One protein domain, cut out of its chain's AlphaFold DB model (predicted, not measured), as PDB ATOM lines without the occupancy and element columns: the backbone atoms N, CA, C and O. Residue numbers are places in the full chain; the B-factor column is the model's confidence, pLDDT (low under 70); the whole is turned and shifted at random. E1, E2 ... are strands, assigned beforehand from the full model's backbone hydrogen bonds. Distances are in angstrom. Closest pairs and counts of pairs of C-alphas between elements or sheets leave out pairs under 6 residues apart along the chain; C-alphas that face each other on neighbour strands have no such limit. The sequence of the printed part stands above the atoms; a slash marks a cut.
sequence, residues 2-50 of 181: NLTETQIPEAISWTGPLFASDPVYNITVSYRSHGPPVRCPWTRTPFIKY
ATOM      1  N   ASN A   2     -10.448 -16.655 -10.325       87.12
ATOM      2  CA  ASN A   2     -11.052 -15.461 -10.915       87.12
ATOM      3  C   ASN A   2     -10.690 -15.396 -12.408       87.12
ATOM      4  O   ASN A   2      -9.810 -14.641 -12.823       87.12
ATOM      5  N   LEU A   3     -11.329 -16.258 -13.206       90.81
ATOM      6  CA  LEU A   3     -11.129 -16.309 -14.653       90.81
ATOM      7  C   LEU A   3     -11.741 -15.071 -15.311       90.81
ATOM      8  O   LEU A   3     -12.933 -14.811 -15.174       90.81
ATOM      9  N   THR A   4     -10.928 -14.338 -16.067       94.62
ATOM     10  CA  THR A   4     -11.391 -13.232 -16.910       94.62
ATOM     11  C   THR A   4     -11.394 -13.682 -18.366       94.62
ATOM     12  O   THR A   4     -10.349 -14.060 -18.900       94.62
ATOM     13  N   GLU A   5     -12.561 -13.656 -19.008       93.81
ATOM     14  CA  GLU A   5     -12.704 -13.990 -20.426       93.81
ATOM     15  C   GLU A   5     -12.162 -12.863 -21.315       93.81
ATOM     16  O   GLU A   5     -12.485 -11.687 -21.140       93.81
ATOM     17  N   THR A   6     -11.349 -13.229 -22.304       94.75
ATOM     18  CA  THR A   6     -10.915 -12.324 -23.369       94.75
ATOM     19  C   THR A   6     -11.891 -12.419 -24.532       94.75
ATOM     20  O   THR A   6     -12.043 -13.479 -25.137       94.75
ATOM     21  N   GLN A   7     -12.515 -11.297 -24.885       93.00
ATOM     22  CA  GLN A   7     -13.407 -11.230 -26.040       93.00
ATOM     23  C   GLN A   7     -12.605 -11.399 -27.334       93.00
ATOM     24  O   GLN A   7     -11.765 -10.564 -27.674       93.00
ATOM     25  N   ILE A   8     -12.879 -12.478 -28.065       93.38
ATOM     26  CA  ILE A   8     -12.315 -12.712 -29.394       93.38
ATOM     27  C   ILE A   8     -13.315 -12.158 -30.414       93.38
ATOM     28  O   ILE A   8     -14.447 -12.648 -30.467       93.38
ATOM     29  N   PRO A   9     -12.940 -11.147 -31.225       93.38
ATOM     30  CA  PRO A   9     -13.835 -10.592 -32.226       93.38
ATOM     31  C   PRO A   9     -14.412 -11.693 -33.105       93.38
ATOM     32  O   PRO A   9     -13.689 -12.576 -33.560       93.38
ATOM     33  N   GLU A  10     -15.720 -11.619 -33.345       91.31
ATOM     34  CA  GLU A  10     -16.452 -12.530 -34.225       91.31
ATOM     35  C   GLU A  10     -16.626 -13.978 -33.723       91.31
ATOM     36  O   GLU A  10     -17.338 -14.751 -34.377       91.31
ATOM     37  N   ALA A  11     -16.020 -14.349 -32.589       92.00
ATOM     38  CA  ALA A  11     -16.233 -15.646 -31.958       92.00
ATOM     39  C   ALA A  11     -17.654 -15.751 -31.385       92.00
ATOM     40  O   ALA A  11     -18.271 -14.760 -30.990       92.00
ATOM     41  N   ILE A  12     -18.192 -16.970 -31.360       89.56
ATOM     42  CA  ILE A  12     -19.547 -17.247 -30.876       89.56
ATOM     43  C   ILE A  12     -19.424 -18.044 -29.584       89.56
ATOM     44  O   ILE A  12     -18.799 -19.100 -29.593       89.56
ATOM     45  N   SER A  13     -20.056 -17.580 -28.502       86.38
ATOM     46  CA  SER A  13     -19.952 -18.186 -27.161       86.38
ATOM     47  C   SER A  13     -20.152 -19.708 -27.154       86.38
ATOM     48  O   SER A  13     -19.383 -20.438 -26.546       86.38
ATOM     49  N   TRP A  14     -21.126 -20.215 -27.909       84.69
ATOM     50  CA  TRP A  14     -21.446 -21.646 -27.964       84.69
ATOM     51  C   TRP A  14     -20.380 -22.521 -28.643       84.69
ATOM     52  O   TRP A  14     -20.231 -23.694 -28.300       84.69
ATOM     53  N   THR A  15     -19.648 -21.983 -29.623       90.69
ATOM     54  CA  THR A  15     -18.728 -22.769 -30.472       90.69
ATOM     55  C   THR A  15     -17.265 -22.356 -30.356       90.69
ATOM     56  O   THR A  15     -16.369 -23.102 -30.750       90.69
ATOM     57  N   GLY A  16     -17.000 -21.207 -29.745       91.75
ATOM     58  CA  GLY A  16     -15.676 -20.638 -29.604       91.75
ATOM     59  C   GLY A  16     -15.089 -20.090 -30.917       91.75
ATOM     60  O   GLY A  16     -15.812 -19.866 -31.893       91.75
ATOM     61  N   PRO A  17     -13.769 -19.838 -30.942       94.75
ATOM     62  CA  PRO A  17     -12.842 -20.039 -29.830       94.75
ATOM     63  C   PRO A  17     -13.169 -19.127 -28.642       94.75
ATOM     64  O   PRO A  17     -13.543 -17.976 -28.835       94.75
ATOM     65  N   LEU A  18     -13.004 -19.647 -27.429       95.81
ATOM     66  CA  LEU A  18     -13.047 -18.893 -26.179       95.81
ATOM     67  C   LEU A  18     -11.695 -18.980 -25.487       95.81
ATOM     68  O   LEU A  18     -10.993 -19.992 -25.597       95.81
ATOM     69  N   PHE A  19     -11.355 -17.924 -24.760       96.81
ATOM     70  CA  PHE A  19     -10.139 -17.850 -23.971       96.81
ATOM     71  C   PHE A  19     -10.410 -17.097 -22.676       96.81
ATOM     72  O   PHE A  19     -10.949 -15.993 -22.699       96.81
ATOM     73  N   ALA A  20      -9.993 -17.671 -21.555       96.75
ATOM     74  CA  ALA A  20     -10.023 -17.023 -20.258       96.75
ATOM     75  C   ALA A  20      -8.695 -17.223 -19.532       96.75
ATOM     76  O   ALA A  20      -8.018 -18.238 -19.709       96.75
ATOM     77  N   SER A  21      -8.330 -16.256 -18.695       97.19
ATOM     78  CA  SER A  21      -7.104 -16.310 -17.899       97.19
ATOM     79  C   SER A  21      -7.337 -15.849 -16.467       97.19
ATOM     80  O   SER A  21      -8.056 -14.878 -16.236       97.19
ATOM     81  N   ASP A  22      -6.676 -16.513 -15.528       96.75
ATOM     82  CA  ASP A  22      -6.508 -16.098 -14.141       96.75
ATOM     83  C   ASP A  22      -5.017 -15.774 -13.927       96.75
ATOM     84  O   ASP A  22      -4.197 -16.694 -13.827       96.75
ATOM     85  N   PRO A  23      -4.631 -14.486 -13.891       93.75
ATOM     86  CA  PRO A  23      -3.230 -14.096 -13.754       93.75
ATOM     87  C   PRO A  23      -2.674 -14.333 -12.344       93.75
ATOM     88  O   PRO A  23      -1.458 -14.355 -12.182       93.75
ATOM     89  N   VAL A  24      -3.529 -14.512 -11.327       95.75
ATOM     90  CA  VAL A  24      -3.094 -14.748  -9.940       95.75
ATOM     91  C   VAL A  24      -2.572 -16.170  -9.792       95.75
ATOM     92  O   VAL A  24      -1.509 -16.382  -9.215       95.75
ATOM     93  N   TYR A  25      -3.300 -17.138 -10.350       93.56
ATOM     94  CA  TYR A  25      -2.920 -18.553 -10.308       93.56
ATOM     95  C   TYR A  25      -2.197 -19.024 -11.578       93.56
ATOM     96  O   TYR A  25      -1.838 -20.194 -11.677       93.56
ATOM     97  N   ASN A  26      -1.964 -18.120 -12.538       94.75
ATOM     98  CA  ASN A  26      -1.356 -18.404 -13.839       94.75
ATOM     99  C   ASN A  26      -2.073 -19.539 -14.596       94.75
ATOM    100  O   ASN A  26      -1.447 -20.430 -15.169       94.75
ATOM    101  N   ILE A  27      -3.407 -19.509 -14.576       95.56
ATOM    102  CA  ILE A  27      -4.243 -20.505 -15.247       95.56
ATOM    103  C   ILE A  27      -4.821 -19.882 -16.505       95.56
ATOM    104  O   ILE A  27      -5.337 -18.767 -16.487       95.56
ATOM    105  N   THR A  28      -4.762 -20.621 -17.604       96.81
ATOM    106  CA  THR A  28      -5.433 -20.249 -18.848       96.81
ATOM    107  C   THR A  28      -6.335 -21.389 -19.278       96.81
ATOM    108  O   THR A  28      -5.974 -22.558 -19.156       96.81
ATOM    109  N   VAL A  29      -7.522 -21.044 -19.760       96.44
ATOM    110  CA  VAL A  29      -8.514 -21.992 -20.256       96.44
ATOM    111  C   VAL A  29      -8.870 -21.572 -21.667       96.44
ATOM    112  O   VAL A  29      -9.192 -20.411 -21.920       96.44
ATOM    113  N   SER A  30      -8.811 -22.519 -22.595       96.69
ATOM    114  CA  SER A  30      -9.252 -22.306 -23.968       96.69
ATOM    115  C   SER A  30     -10.282 -23.355 -24.343       96.69
ATOM    116  O   SER A  30     -10.115 -24.527 -24.012       96.69
ATOM    117  N   TYR A  31     -11.330 -22.935 -25.041       95.50
ATOM    118  CA  TYR A  31     -12.401 -23.816 -25.495       95.50
ATOM    119  C   TYR A  31     -12.722 -23.552 -26.963       95.50
ATOM    120  O   TYR A  31     -12.636 -22.424 -27.448       95.50
ATOM    121  N   ARG A  32     -13.094 -24.608 -27.683       93.56
ATOM    122  CA  ARG A  32     -13.728 -24.538 -29.001       93.56
ATOM    123  C   ARG A  32     -14.488 -25.828 -29.270       93.56
ATOM    124  O   ARG A  32     -14.070 -26.891 -28.811       93.56
ATOM    125  N   SER A  33     -15.550 -25.747 -30.062       93.50
ATOM    126  CA  SER A  33     -16.196 -26.935 -30.610       93.50
ATOM    127  C   SER A  33     -15.303 -27.610 -31.658       93.50
ATOM    128  O   SER A  33     -14.393 -27.005 -32.236       93.50
ATOM    129  N   HIS A  34     -15.564 -28.891 -31.915       94.12
ATOM    130  CA  HIS A  34     -14.944 -29.587 -33.035       94.12
ATOM    131  C   HIS A  34     -15.547 -29.136 -34.373       94.12
ATOM    132  O   HIS A  34     -16.718 -28.775 -34.454       94.12
ATOM    133  N   GLY A  35     -14.760 -29.206 -35.449       92.50
ATOM    134  CA  GLY A  35     -15.235 -28.977 -36.815       92.50
ATOM    135  C   GLY A  35     -16.232 -30.044 -37.315       92.50
ATOM    136  O   GLY A  35     -16.475 -31.035 -36.624       92.50
ATOM    137  N   PRO A  36     -16.792 -29.877 -38.530       91.38
ATOM    138  CA  PRO A  36     -17.851 -30.726 -39.088       91.38
ATOM    139  C   PRO A  36     -17.634 -32.252 -38.971       91.38
ATOM    140  O   PRO A  36     -16.531 -32.749 -39.216       91.38
ATOM    141  N   PRO A  37     -18.686 -33.042 -38.696       90.25
ATOM    142  CA  PRO A  37     -20.091 -32.649 -38.576       90.25
ATOM    143  C   PRO A  37     -20.401 -31.938 -37.257       90.25
ATOM    144  O   PRO A  37     -19.890 -32.320 -36.216       90.25
ATOM    145  N   VAL A  38     -21.251 -30.914 -37.292       84.25
ATOM    146  CA  VAL A  38     -21.661 -30.155 -36.103       84.25
ATOM    147  C   VAL A  38     -23.176 -29.991 -36.134       84.25
ATOM    148  O   VAL A  38     -23.731 -29.649 -37.176       84.25
ATOM    149  N   ARG A  39     -23.845 -30.253 -35.005       80.50
ATOM    150  CA  ARG A  39     -25.301 -30.090 -34.827       80.50
ATOM    151  C   ARG A  39     -25.607 -29.036 -33.754       80.50
ATOM    152  O   ARG A  39     -26.446 -29.250 -32.888       80.50
ATOM    153  N   CYS A  40     -24.904 -27.911 -33.801       76.44
ATOM    154  CA  CYS A  40     -25.089 -26.767 -32.908       76.44
ATOM    155  C   CYS A  40     -25.076 -25.454 -33.732       76.44
ATOM    156  O   CYS A  40     -25.009 -25.537 -34.965       76.44
ATOM    157  N   PRO A  41     -25.211 -24.259 -33.117       80.00
ATOM    158  CA  PRO A  41     -25.193 -22.986 -33.842       80.00
ATOM    159  C   PRO A  41     -23.984 -22.842 -34.776       80.00
ATOM    160  O   PRO A  41     -22.942 -23.463 -34.569       80.00
ATOM    161  N   TRP A  42     -24.111 -22.010 -35.812       83.12
ATOM    162  CA  TRP A  42     -23.044 -21.838 -36.798       83.12
ATOM    163  C   TRP A  42     -21.743 -21.339 -36.151       83.12
ATOM    164  O   TRP A  42     -21.758 -20.533 -35.224       83.12
ATOM    165  N   THR A  43     -20.610 -21.775 -36.692       88.12
ATOM    166  CA  THR A  43     -19.279 -21.231 -36.396       88.12
ATOM    167  C   THR A  43     -18.798 -20.487 -37.630       88.12
ATOM    168  O   THR A  43     -18.967 -20.976 -38.750       88.12
ATOM    169  N   ARG A  44     -18.194 -19.305 -37.465       89.12
ATOM    170  CA  ARG A  44     -17.615 -18.604 -38.617       89.12
ATOM    171  C   ARG A  44     -16.492 -19.439 -39.224       89.12
ATOM    172  O   ARG A  44     -15.677 -20.002 -38.498       89.12
ATOM    173  N   THR A  45     -16.414 -19.468 -40.553       90.62
ATOM    174  CA  THR A  45     -15.451 -20.287 -41.305       90.62
ATOM    175  C   THR A  45     -14.001 -20.185 -40.811       90.62
ATOM    176  O   THR A  45     -13.380 -21.238 -40.679       90.62
ATOM    177  N   PRO A  46     -13.455 -18.998 -40.461       91.75
ATOM    178  CA  PRO A  46     -12.082 -18.889 -39.952       91.75
ATOM    179  C   PRO A  46     -11.835 -19.629 -38.629       91.75
ATOM    180  O   PRO A  46     -10.695 -19.948 -38.302       91.75
ATOM    181  N   PHE A  47     -12.892 -19.897 -37.860       92.25
ATOM    182  CA  PHE A  47     -12.830 -20.552 -36.556       92.25
ATOM    183  C   PHE A  47     -13.154 -22.047 -36.608       92.25
ATOM    184  O   PHE A  47     -12.960 -22.747 -35.612       92.25
ATOM    185  N   ILE A  48     -13.598 -22.560 -37.759       92.38
ATOM    186  CA  ILE A  48     -13.833 -23.991 -37.940       92.38
ATOM    187  C   ILE A  48     -12.498 -24.726 -37.881       92.38
ATOM    188  O   ILE A  48     -11.592 -24.469 -38.674       92.38
ATOM    189  N   LYS A  49     -12.388 -25.693 -36.967       94.06
ATOM    190  CA  LYS A  49     -11.164 -26.473 -36.808       94.06
ATOM    191  C   LYS A  49     -11.440 -27.905 -36.386       94.06
ATOM    192  O   LYS A  49     -12.170 -28.152 -35.431       94.06
ATOM    193  N   TYR A  50     -10.827 -28.862 -37.074       96.31
ATOM    194  CA  TYR A  50     -10.851 -30.257 -36.639       96.31
ATOM    195  C   TYR A  50     -10.024 -30.448 -35.365       96.31
ATOM    196  O   TYR A  50      -8.995 -29.798 -35.191       96.31
TER     197      TYR A  50
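What this domain is: This is residues 2 to 50 of the 181 residues of the protein "NXPE family member 3-like" of Branchiostoma belcheri (UniProt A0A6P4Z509). With little regular structure, this is a small sheet of three short strands making one end of a rod, and a winding stretch with no named element, residues 32 to 50, making the other. The 49 printed residues hold no named helix and E1, E2, E3 in chain order, a meander, each strand the antiparallel neighbour of the one before. The class is all strand, with 13 residues in named elements; the whole is loose, radius of gyration of the C-alphas 12.1 A, spans 37 by 18 by 15 A.

How they stand to each other: E1, residues 4 to 6, forms a hairpin with E2, residues 18 to 22, at 142 degrees between directions; N 6 and O 19 are within hydrogen-bond range at 2.8 A. E2, the inner strand, forms a hairpin with E3, residues 27 to 31, at 170 degrees; N 20 and O 29 are 2.9 A apart. C-alphas 19 and 30 face each other at 4.5 A.

Where its parts are: E1 begins at C-alpha 4 (-11.391, -13.232, -16.910) and is 6.5 A long. E2 is 14.0 A long; E3, 13.5 A, ends at C-alpha 31 (-12.401, -23.816, -25.495).

The domain as a whole: The farthest C-alphas, of Val 24 and Pro 37, are 37.8 A apart. The printed part has no cut. E1 to E2 is a long link, E2 to E3 a tight one. No printed residue is under pLDDT 70.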